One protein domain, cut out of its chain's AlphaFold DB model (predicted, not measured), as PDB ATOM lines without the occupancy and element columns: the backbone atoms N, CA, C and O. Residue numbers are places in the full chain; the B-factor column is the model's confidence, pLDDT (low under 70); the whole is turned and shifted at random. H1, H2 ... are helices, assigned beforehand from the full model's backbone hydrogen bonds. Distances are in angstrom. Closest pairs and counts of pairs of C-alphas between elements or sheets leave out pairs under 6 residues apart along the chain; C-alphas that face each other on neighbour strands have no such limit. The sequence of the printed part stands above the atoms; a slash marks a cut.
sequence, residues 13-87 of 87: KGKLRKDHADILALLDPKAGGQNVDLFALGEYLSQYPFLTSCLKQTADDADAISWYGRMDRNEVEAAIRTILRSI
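This is residues 13 to 87 of the 87 residues of an uncharacterized protein of Methanomassiliicoccales archaeon (UniProt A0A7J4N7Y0). Two helices, H3 and H5, lie side by side and run opposite ways, and H1 runs across them near one end of the pair, next to the short helix H4. H2 stands at the other end of the pair, away from H4. The printed part has 75 residues, with five named helices in the order H1, H2, H3, H4, H5 and no named strand; its class is all helix. The whole is compact, with a radius of gyration of the C-alphas of 11.6 A and spans of 29 by 25 by 17 A along its three main axes.

H1, residues 13 to 27, touches H4, residues 62 to 68, at a steep tilt of 62 degrees, the same way; their closest C-alphas, of Ala 21 and Ala 64, are 5.0 A apart. With residues 20 to 24 alone, H1 touches H3, residues 49 to 60, about perpendicular at 83 degrees; the closest C-alphas are those of His 20 and Thr 58, 5.2 A apart. H1 only just touches H5, residues 73 to 83, with 3 pairs of C-alphas within 8 A, the closest those of Leu 27 and Ala 79 at 6.8 A. H2, residues 38 to 47, and H3 touch only at the corner, and only just, with 3 pairs within 8 A; the closest C-alphas, of Leu 45 and Leu 51, are 5.8 A apart. H2 is close to but not clearly touching H5, with the C-alphas of Leu 38 and Ile 83 the closest at 7.0 A. H2 and H4 are apart. H3 touches H5 with residues 55 to 59 alone, at a shallow tilt of 21 degrees, opposite ways; the closest C-alphas, of Ala 59 and Glu 77, are 5.8 A apart. H4 and H5 only just touch, with 3 pairs within 8 A, about perpendicular at 85 degrees; the closest C-alphas are those of Ile 65 and Arg 73, 6.7 A apart. The helix packing is mostly crossed, the helices that touch standing mostly at large angles to each other: of 5 pairs of helices that touch, leaving out H2 and H3, which touch only at the corner, 1 is at a shallow tilt, that of H3 and H5. Every O i to N i+4 pair is within hydrogen-bond range in H1, H2, H4 and H5; in H3, 7 of 8 are.

H1 begins at C-alpha 13 (5.532, -14.266, -21.201) and is 21.2 A long from first to last C-alpha. H2 measures 14.1 A, H3 17.5 A and H4 9.9 A. H3 begins at C-alpha 49 (-8.514, -0.358, -30.963). H5, 15.4 A long, ends at C-alpha 83 (-18.751, -6.519, -23.336).

The two C-alphas farthest apart, of Gly 14 and Phe 39, are 31.1 A apart. The printed part has no cut and ends at residue 87, the chain's last. The link from H1 to H2 is short, and the other three links are tight. The mean pLDDT of the printed part of this model is 88.8, and no printed residue is under 70.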
ATOM      1  N   LYS A  13       6.750 -13.447 -21.056       79.31
ATOM      2  CA  LYS A  13       5.532 -14.266 -21.201       79.31
ATOM      3  C   LYS A  13       4.794 -14.446 -19.875       79.31
ATOM      4  O   LYS A  13       3.565 -14.425 -19.855       79.31
ATOM      5  N   GLY A  14       5.525 -14.614 -18.774       82.25
ATOM      6  CA  GLY A  14       4.958 -14.726 -17.431       82.25
ATOM      7  C   GLY A  14       4.222 -13.457 -16.999       82.25
ATOM      8  O   GLY A  14       3.122 -13.550 -16.453       82.25
ATOM      9  N   LYS A  15       4.785 -12.277 -17.297       85.56
ATOM     10  CA  LYS A  15       4.114 -10.985 -17.073       85.56
ATOM     11  C   LYS A  15       2.824 -10.875 -17.877       85.56
ATOM     12  O   LYS A  15       1.782 -10.626 -17.288       85.56
ATOM     13  N   LEU A  16       2.882 -11.154 -19.181       87.38
ATOM     14  CA  LEU A  16       1.709 -11.067 -20.053       87.38
ATOM     15  C   LEU A  16       0.566 -11.976 -19.574       87.38
ATOM     16  O   LEU A  16      -0.588 -11.562 -19.529       87.38
ATOM     17  N   ARG A  17       0.894 -13.201 -19.148       88.56
ATOM     18  CA  ARG A  17      -0.088 -14.140 -18.593       88.56
ATOM     19  C   ARG A  17      -0.731 -13.618 -17.309       88.56
ATOM     20  O   ARG A  17      -1.929 -13.796 -17.101       88.56
ATOM     21  N   LYS A  18       0.063 -12.986 -16.439       89.19
ATOM     22  CA  LYS A  18      -0.444 -12.353 -15.221       89.19
ATOM     23  C   LYS A  18      -1.380 -11.193 -15.566       89.19
ATOM     24  O   LYS A  18      -2.467 -11.128 -15.005       89.19
ATOM     25  N   ASP A  19      -0.999 -10.348 -16.520       91.00
ATOM     26  CA  ASP A  19      -1.826  -9.223 -16.963       91.00
ATOM     27  C   ASP A  19      -3.169  -9.713 -17.536       91.00
ATOM     28  O   ASP A  19      -4.222  -9.169 -17.210       91.00
ATOM     29  N   HIS A  20      -3.164 -10.797 -18.321       92.75
ATOM     30  CA  HIS A  20      -4.393 -11.443 -18.788       92.75
ATOM     31  C   HIS A  20      -5.253 -11.976 -17.629       92.75
ATOM     32  O   HIS A  20      -6.465 -11.770 -17.629       92.75
ATOM     33  N   ALA A  21      -4.658 -12.611 -16.615       90.94
ATOM     34  CA  ALA A  21      -5.400 -13.078 -15.441       90.94
ATOM     35  C   ALA A  21      -6.000 -11.916 -14.621       90.94
ATOM     36  O   ALA A  21      -7.128 -12.028 -14.135       90.94
ATOM     37  N   ASP A  22      -5.293 -10.789 -14.513       90.81
ATOM     38  CA  ASP A  22      -5.797  -9.576 -13.862       90.81
ATOM     39  C   ASP A  22      -6.973  -8.971 -14.655       90.81
ATOM     40  O   ASP A  22      -7.982  -8.583 -14.060       90.81
ATOM     41  N   ILE A  23      -6.916  -8.975 -15.995       91.25
ATOM     42  CA  ILE A  23      -8.060  -8.609 -16.848       91.25
ATOM     43  C   ILE A  23      -9.249  -9.536 -16.566       91.25
ATOM     44  O   ILE A  23     -10.351  -9.045 -16.333       91.25
ATOM     45  N   LEU A  24      -9.049 -10.858 -16.529       91.56
ATOM     46  CA  LEU A  24     -10.127 -11.805 -16.217       91.56
ATOM     47  C   LEU A  24     -10.764 -11.523 -14.855       91.56
ATOM     48  O   LEU A  24     -11.987 -11.540 -14.741       91.56
ATOM     49  N   ALA A  25      -9.962 -11.191 -13.842       91.25
ATOM     50  CA  ALA A  25     -10.471 -10.835 -12.523       91.25
ATOM     51  C   ALA A  25     -11.368  -9.587 -12.540       91.25
ATOM     52  O   ALA A  25     -12.360  -9.541 -11.812       91.25
ATOM     53  N   LEU A  26     -11.038  -8.599 -13.377       89.44
ATOM     54  CA  LEU A  26     -11.847  -7.394 -13.559       89.44
ATOM     55  C   LEU A  26     -13.132  -7.661 -14.345       89.44
ATOM     56  O   LEU A  26     -14.115  -6.961 -14.130       89.44
ATOM     57  N   LEU A  27     -13.134  -8.645 -15.247       88.00
ATOM     58  CA  LEU A  27     -14.297  -8.978 -16.071       88.00
ATOM     59  C   LEU A  27     -15.226 -10.011 -15.428       88.00
ATOM     60  O   LEU A  27     -16.402 -10.051 -15.788       88.00
ATOM     61  N   ASP A  28     -14.736 -10.827 -14.490       90.00
ATOM     62  CA  ASP A  28     -15.531 -11.854 -13.818       90.00
ATOM     63  C   ASP A  28     -16.712 -11.220 -13.060       90.00
ATOM     64  O   ASP A  28     -16.511 -10.541 -12.040       90.00
ATOM     65  N   PRO A  29     -17.968 -11.480 -13.475       84.25
ATOM     66  CA  PRO A  29     -19.145 -10.964 -12.786       84.25
ATOM     67  C   PRO A  29     -19.236 -11.407 -11.318       84.25
ATOM     68  O   PRO A  29     -19.918 -10.751 -10.533       84.25
ATOM     69  N   LYS A  30     -18.571 -12.507 -10.937       86.94
ATOM     70  CA  LYS A  30     -18.542 -13.044  -9.570       86.94
ATOM     71  C   LYS A  30     -17.434 -12.423  -8.704       86.94
ATOM     72  O   LYS A  30     -17.479 -12.590  -7.486       86.94
ATOM     73  N   ALA A  31     -16.463 -11.714  -9.292       83.06
ATOM     74  CA  ALA A  31     -15.309 -11.147  -8.579       83.06
ATOM     75  C   ALA A  31     -15.162  -9.617  -8.694       83.06
ATOM     76  O   ALA A  31     -14.325  -9.043  -7.998       83.06
ATOM     77  N   GLY A  32     -15.975  -8.945  -9.515       71.19
ATOM     78  CA  GLY A  32     -15.959  -7.480  -9.622       71.19
ATOM     79  C   GLY A  32     -16.502  -6.912 -10.932       71.19
ATOM     80  O   GLY A  32     -16.842  -5.732 -10.970       71.19
ATOM     81  N   GLY A  33     -16.667  -7.741 -11.966       75.94
ATOM     82  CA  GLY A  33     -17.100  -7.335 -13.308       75.94
ATOM     83  C   GLY A  33     -18.470  -6.668 -13.387       75.94
ATOM     84  O   GLY A  33     -18.734  -5.915 -14.318       75.94
ATOM     85  N   GLN A  34     -19.331  -6.858 -12.383       79.12
ATOM     86  CA  GLN A  34     -20.611  -6.142 -12.293       79.12
ATOM     87  C   GLN A  34     -20.451  -4.638 -12.020       79.12
ATOM     88  O   GLN A  34     -21.384  -3.881 -12.267       79.12
ATOM     89  N   ASN A  35     -19.286  -4.201 -11.530       80.38
ATOM     90  CA  ASN A  35     -18.996  -2.797 -11.235       80.38
ATOM     91  C   ASN A  35     -18.298  -2.074 -12.398       80.38
ATOM     92  O   ASN A  35     -17.895  -0.921 -12.246       80.38
ATOM     93  N   VAL A  36     -18.108  -2.745 -13.536       82.31
ATOM     94  CA  VAL A  36     -17.486  -2.146 -14.718       82.31
ATOM     95  C   VAL A  36     -18.502  -1.241 -15.410       82.31
ATOM     96  O   VAL A  36     -19.563  -1.692 -15.841       82.31
ATOM     97  N   ASP A  37     -18.160   0.038 -15.546       87.12
ATOM     98  CA  ASP A  37     -18.924   0.969 -16.371       87.12
ATOM     99  C   ASP A  37     -18.718   0.626 -17.853       87.12
ATOM    100  O   ASP A  37     -17.687   0.932 -18.458       87.12
ATOM    101  N   LEU A  38     -19.713  -0.048 -18.432       84.50
ATOM    102  CA  LEU A  38     -19.687  -0.482 -19.826       84.50
ATOM    103  C   LEU A  38     -19.676   0.688 -20.814       84.50
ATOM    104  O   LEU A  38     -19.120   0.540 -21.900       84.50
ATOM    105  N   PHE A  39     -20.250   1.840 -20.452       86.06
ATOM    106  CA  PHE A  39     -20.259   3.010 -21.327       86.06
ATOM    107  C   PHE A  39     -18.846   3.583 -21.451       86.06
ATOM    108  O   PHE A  39     -18.327   3.711 -22.560       86.06
ATOM    109  N   ALA A  40     -18.185   3.822 -20.315       89.31
ATOM    110  CA  ALA A  40     -16.801   4.290 -20.295       89.31
ATOM    111  C   ALA A  40     -15.849   3.286 -20.972       89.31
ATOM    112  O   ALA A  40     -14.978   3.667 -21.754       89.31
ATOM    113  N   LEU A  41     -16.039   1.984 -20.725       87.88
ATOM    114  CA  LEU A  41     -15.258   0.936 -21.383       87.88
ATOM    115  C   LEU A  41     -15.435   0.954 -22.912       87.88
ATOM    116  O   LEU A  41     -14.463   0.755 -23.642       87.88
ATOM    117  N   GLY A  42     -16.644   1.237 -23.400       89.94
ATOM    118  CA  GLY A  42     -16.927   1.430 -24.822       89.94
ATOM    119  C   GLY A  42     -16.184   2.589 -25.450       89.94
ATOM    120  O   GLY A  42     -15.569   2.423 -26.504       89.94
ATOM    121  N   GLU A  43     -16.190   3.744 -24.783       91.88
ATOM    122  CA  GLU A  43     -15.430   4.913 -25.234       91.88
ATOM    123  C   GLU A  43     -13.939   4.579 -25.357       91.88
ATOM    124  O   GLU A  43     -13.330   4.853 -26.393       91.88
ATOM    125  N   TYR A  44     -13.370   3.888 -24.363       91.56
ATOM    126  CA  TYR A  44     -11.976   3.447 -24.417       91.56
ATOM    127  C   TYR A  44     -11.712   2.444 -25.540       91.56
ATOM    128  O   TYR A  44     -10.716   2.580 -26.251       91.56
ATOM    129  N   LEU A  45     -12.586   1.458 -25.744       91.44
ATOM    130  CA  LEU A  45     -12.428   0.466 -26.813       91.44
ATOM    131  C   LEU A  45     -12.533   1.097 -28.208       91.44
ATOM    132  O   LEU A  45     -11.801   0.690 -29.114       91.44
ATOM    133  N   SER A  46     -13.382   2.117 -28.369       89.56
ATOM    134  CA  SER A  46     -13.486   2.904 -29.600       89.56
ATOM    135  C   SER A  46     -12.262   3.796 -29.819       89.56
ATOM    136  O   SER A  46     -11.783   3.929 -30.945       89.56
ATOM    137  N   GLN A  47     -11.756   4.432 -28.761       95.06
ATOM    138  CA  GLN A  47     -10.604   5.332 -28.841       95.06
ATOM    139  C   GLN A  47      -9.291   4.569 -29.061       95.06
ATOM    140  O   GLN A  47      -8.386   5.059 -29.741       95.06
ATOM    141  N   TYR A  48      -9.189   3.362 -28.506       94.38
ATOM    142  CA  TYR A  48      -7.974   2.560 -28.473       94.38
ATOM    143  C   TYR A  48      -8.233   1.141 -29.010       94.38
ATOM    144  O   TYR A  48      -8.397   0.198 -28.231       94.38
ATOM    145  N   PRO A  49      -8.192   0.933 -30.342       89.44
ATOM    146  CA  PRO A  49      -8.514  -0.358 -30.963       89.44
ATOM    147  C   PRO A  49      -7.680  -1.544 -30.458       89.44
ATOM    148  O   PRO A  49      -8.140  -2.686 -30.488       89.44
ATOM    149  N   PHE A  50      -6.462  -1.288 -29.963       92.25
ATOM    150  CA  PHE A  50      -5.605  -2.330 -29.397       92.25
ATOM    151  C   PHE A  50      -6.228  -3.001 -28.164       92.25
ATOM    152  O   PHE A  50      -5.989  -4.186 -27.950       92.25
ATOM    153  N   LEU A  51      -7.079  -2.301 -27.404       91.69
ATOM    154  CA  LEU A  51      -7.766  -2.866 -26.239       91.69
ATOM    155  C   LEU A  51      -8.718  -4.000 -26.638       91.69
ATOM    156  O   LEU A  51      -8.794  -5.016 -25.950       91.69
ATOM    157  N   THR A  52      -9.370  -3.897 -27.802       91.25
ATOM    158  CA  THR A  52     -10.186  -4.998 -28.343       91.25
ATOM    159  C   THR A  52      -9.318  -6.220 -28.644       91.25
ATOM    160  O   THR A  52      -9.718  -7.355 -28.376       91.25
ATOM    161  N   SER A  53      -8.119  -6.006 -29.186       91.56
ATOM    162  CA  SER A  53      -7.160  -7.085 -29.429       91.56
ATOM    163  C   SER A  53      -6.641  -7.694 -28.127       91.56
ATOM    164  O   SER A  53      -6.453  -8.906 -28.087       91.56
ATOM    165  N   CYS A  54      -6.434  -6.904 -27.069       91.56
ATOM    166  CA  CYS A  54      -6.061  -7.408 -25.744       91.56
ATOM    167  C   CYS A  54      -7.157  -8.295 -25.146       91.56
ATOM    168  O   CYS A  54      -6.861  -9.389 -24.672       91.56
ATOM    169  N   LEU A  55      -8.427  -7.880 -25.234       91.69
ATOM    170  CA  LEU A  55      -9.553  -8.699 -24.778       91.69
ATOM    171  C   LEU A  55      -9.621 -10.030 -25.537       91.69
ATOM    172  O   LEU A  55      -9.740 -11.084 -24.925       91.69
ATOM    173  N   LYS A  56      -9.478 -10.005 -26.867       91.31
ATOM    174  CA  LYS A  56      -9.457 -11.234 -27.676       91.31
ATOM    175  C   LYS A  56      -8.292 -12.154 -27.302       91.31
ATOM    176  O   LYS A  56      -8.513 -13.337 -27.089       91.31
ATOM    177  N   GLN A  57      -7.087 -11.608 -27.146       92.44
ATOM    178  CA  GLN A  57      -5.915 -12.380 -26.715       92.44
ATOM    179  C   GLN A  57      -6.093 -12.979 -25.317       92.44
ATOM    180  O   GLN A  57      -5.705 -14.120 -25.099       92.44
ATOM    181  N   THR A  58      -6.735 -12.251 -24.402       91.81
ATOM    182  CA  THR A  58      -7.067 -12.757 -23.062       91.81
ATOM    183  C   THR A  58      -8.007 -13.967 -23.142       91.81
ATOM    184  O   THR A  58      -7.826 -14.928 -22.400       91.81
ATOM    185  N   ALA A  59      -8.983 -13.959 -24.062       90.44
ATOM    186  CA  ALA A  59      -9.874 -15.104 -24.285       90.44
ATOM    187  C   ALA A  59      -9.147 -16.341 -24.847       90.44
ATOM    188  O   ALA A  59      -9.558 -17.470 -24.581       90.44
ATOM    189  N   ASP A  60      -8.078 -16.129 -25.616       91.56
ATOM    190  CA  ASP A  60      -7.285 -17.196 -26.232       91.56
ATOM    191  C   ASP A  60      -6.153 -17.715 -25.319       91.56
ATOM    192  O   ASP A  60      -5.568 -18.767 -25.597       91.56
ATOM    193  N   ASP A  61      -5.845 -17.025 -24.215       91.81
ATOM    194  CA  ASP A  61      -4.790 -17.407 -23.272       91.81
ATOM    195  C   ASP A  61      -5.280 -18.464 -22.270       91.81
ATOM    196  O   ASP A  61      -5.676 -18.180 -21.135       91.81
ATOM    197  N   ALA A  62      -5.231 -19.725 -22.699       91.44
ATOM    198  CA  ALA A  62      -5.615 -20.872 -21.879       91.44
ATOM    199  C   ALA A  62      -4.838 -20.963 -20.554       91.44
ATOM    200  O   ALA A  62      -5.390 -21.432 -19.556       91.44
ATOM    201  N   ASP A  63      -3.585 -20.505 -20.521       90.94
ATOM    202  CA  ASP A  63      -2.778 -20.547 -19.309       90.94
ATOM    203  C   ASP A  63      -3.211 -19.466 -18.316       90.94
ATOM    204  O   ASP A  63      -3.280 -19.736 -17.119       90.94
ATOM    205  N   ALA A  64      -3.545 -18.260 -18.787       91.19
ATOM    206  CA  ALA A  64      -4.117 -17.211 -17.945       91.19
ATOM    207  C   ALA A  64      -5.489 -17.617 -17.392       91.19
ATOM    208  O   ALA A  64      -5.741 -17.433 -16.203       91.19
ATOM    209  N   ILE A  65      -6.339 -18.243 -18.215       92.69
ATOM    210  CA  ILE A  65      -7.633 -18.794 -17.780       92.69
ATOM    211  C   ILE A  65      -7.415 -19.863 -16.706       92.69
ATOM    212  O   ILE A  65      -8.021 -19.804 -15.634       92.69
ATOM    213  N   SER A  66      -6.509 -20.813 -16.957       92.06
ATOM    214  CA  SER A  66      -6.180 -21.863 -15.992       92.06
ATOM    215  C   SER A  66      -5.591 -21.301 -14.700       92.06
ATOM    216  O   SER A  66      -5.855 -21.851 -13.631       92.06
ATOM    217  N   TRP A  67      -4.776 -20.248 -14.780       91.00
ATOM    218  CA  TRP A  67      -4.149 -19.635 -13.615       91.00
ATOM    219  C   TRP A  67      -5.153 -18.823 -12.797       91.00
ATOM    220  O   TRP A  67      -5.177 -18.931 -11.572       91.00
ATOM    221  N   TYR A  68      -6.021 -18.057 -13.461       93.06
ATOM    222  CA  TYR A  68      -7.107 -17.345 -12.800       93.06
ATOM    223  C   TYR A  68      -8.064 -18.318 -12.096       93.06
ATOM    224  O   TYR A  68      -8.437 -18.110 -10.940       93.06
ATOM    225  N   GLY A  69      -8.438 -19.407 -12.776       92.75
ATOM    226  CA  GLY A  69      -9.066 -20.589 -12.181       92.75
ATOM    227  C   GLY A  69     -10.503 -20.415 -11.671       92.75
ATOM    228  O   GLY A  69     -11.061 -21.361 -11.117       92.75
ATOM    229  N   ARG A  70     -11.116 -19.233 -11.829       92.50
ATOM    230  CA  ARG A  70     -12.501 -18.951 -11.390       92.50
ATOM    231  C   ARG A  70     -13.520 -18.884 -12.521       92.50
ATOM    232  O   ARG A  70     -14.718 -18.915 -12.249       92.50
ATOM    233  N   MET A  71     -13.037 -18.799 -13.755       92.25
ATOM    234  CA  MET A  71     -13.846 -18.840 -14.964       92.25
ATOM    235  C   MET A  71     -13.307 -19.923 -15.886       92.25
ATOM    236  O   MET A  71     -12.093 -20.039 -16.062       92.25
ATOM    237  N   ASP A  72     -14.204 -20.698 -16.486       93.06
ATOM    238  CA  ASP A  72     -13.837 -21.548 -17.613       93.06
ATOM    239  C   ASP A  72     -13.764 -20.746 -18.925       93.06
ATOM    240  O   ASP A  72     -14.178 -19.586 -19.010       93.06
ATOM    241  N   ARG A  73     -13.225 -21.364 -19.980       92.06
ATOM    242  CA  ARG A  73     -13.072 -20.710 -21.287       92.06
ATOM    243  C   ARG A  73     -14.400 -20.189 -21.849       92.06
ATOM    244  O   ARG A  73     -14.423 -19.104 -22.424       92.06
ATOM    245  N   ASN A  74     -15.497 -20.926 -21.681       92.44
ATOM    246  CA  ASN A  74     -16.799 -20.509 -22.197       92.44
ATOM    247  C   ASN A  74     -17.340 -19.308 -21.415       92.44
ATOM    248  O   ASN A  74     -17.915 -18.401 -22.014       92.44
ATOM    249  N   GLU A  75     -17.148 -19.283 -20.094       93.12
ATOM    250  CA  GLU A  75     -17.494 -18.139 -19.246       93.12
ATOM    251  C   GLU A  75     -16.696 -16.891 -19.655       93.12
ATOM    252  O   GLU A  75     -17.278 -15.811 -19.787       93.12
ATOM    253  N   VAL A  76     -15.392 -17.034 -19.919       92.75
ATOM    254  CA  VAL A  76     -14.524 -15.938 -20.387       92.75
ATOM    255  C   VAL A  76     -14.969 -15.414 -21.750       92.75
ATOM    256  O   VAL A  76     -15.184 -14.211 -21.916       92.75
ATOM    257  N   GLU A  77     -15.173 -16.307 -22.722       92.44
ATOM    258  CA  GLU A  77     -15.652 -15.939 -24.056       92.44
ATOM    259  C   GLU A  77     -17.024 -15.256 -23.993       92.44
ATOM    260  O   GLU A  77     -17.259 -14.258 -24.681       92.44
ATOM    261  N   ALA A  78     -17.934 -15.747 -23.147       91.38
ATOM    262  CA  ALA A  78     -19.248 -15.149 -22.956       91.38
ATOM    263  C   ALA A  78     -19.164 -13.748 -22.332       91.38
ATOM    264  O   ALA A  78     -19.866 -12.843 -22.798       91.38
ATOM    265  N   ALA A  79     -18.305 -13.547 -21.328       89.56
ATOM    266  CA  ALA A  79     -18.096 -12.249 -20.691       89.56
ATOM    267  C   ALA A  79     -17.536 -11.224 -21.689       89.56
ATOM    268  O   ALA A  79     -18.134 -10.166 -21.895       89.56
ATOM    269  N   ILE A  80     -16.461 -11.574 -22.400       90.62
ATOM    270  CA  ILE A  80     -15.829 -10.695 -23.395       90.62
ATOM    271  C   ILE A  80     -16.784 -10.400 -24.555       90.62
ATOM    272  O   ILE A  80     -16.905  -9.253 -24.984       90.62
ATOM    273  N   ARG A  81     -17.531 -11.397 -25.041       89.81
ATOM    274  CA  ARG A  81     -18.548 -11.192 -26.084       89.81
ATOM    275  C   ARG A  81     -19.689 -10.293 -25.623       89.81
ATOM    276  O   ARG A  81     -20.235  -9.567 -26.448       89.81
ATOM    277  N   THR A  82     -20.083 -10.377 -24.355       87.56
ATOM    278  CA  THR A  82     -21.113  -9.496 -23.787       87.56
ATOM    279  C   THR A  82     -20.617  -8.061 -23.800       87.56
ATOM    280  O   THR A  82     -21.291  -7.209 -24.365       87.56
ATOM    281  N   ILE A  83     -19.397  -7.832 -23.305       84.94
ATOM    282  CA  ILE A  83     -18.751  -6.519 -23.336       84.94
ATOM    283  C   ILE A  83     -18.715  -5.990 -24.764       84.94
ATOM    284  O   ILE A  83     -19.304  -4.958 -25.016       84.94
ATOM    285  N   LEU A  84     -18.152  -6.731 -25.723       84.75
ATOM    286  CA  LEU A  84     -18.010  -6.282 -27.117       84.75
ATOM    287  C   LEU A  84     -19.333  -6.078 -27.882       84.75
ATOM    288  O   LEU A  84     -19.303  -5.593 -29.006       84.75
ATOM    289  N   ARG A  85     -20.476  -6.505 -27.336       85.81
ATOM    290  CA  ARG A  85     -21.807  -6.284 -27.931       85.81
ATOM    291  C   ARG A  85     -22.574  -5.137 -27.287       85.81
ATOM    292  O   ARG A  85     -23.576  -4.705 -27.851       85.81
ATOM    293  N   SER A  86     -22.176  -4.732 -26.089       76.00
ATOM    294  CA  SER A  86     -22.855  -3.706 -25.296       76.00
ATOM    295  C   SER A  86     -22.405  -2.280 -25.635       76.00
ATOM    296  O   SER A  86     -22.880  -1.340 -25.003       76.00
ATOM    297  N   ILE A  87     -21.517  -2.137 -26.618       70.25
ATOM    298  CA  ILE A  87     -20.819  -0.924 -27.074       70.25
ATOM    299  C   ILE A  87     -20.770  -0.937 -28.595       70.25
ATOM    300  O   ILE A  87     -20.871   0.163 -29.176       70.25
TER     301      ILE A  87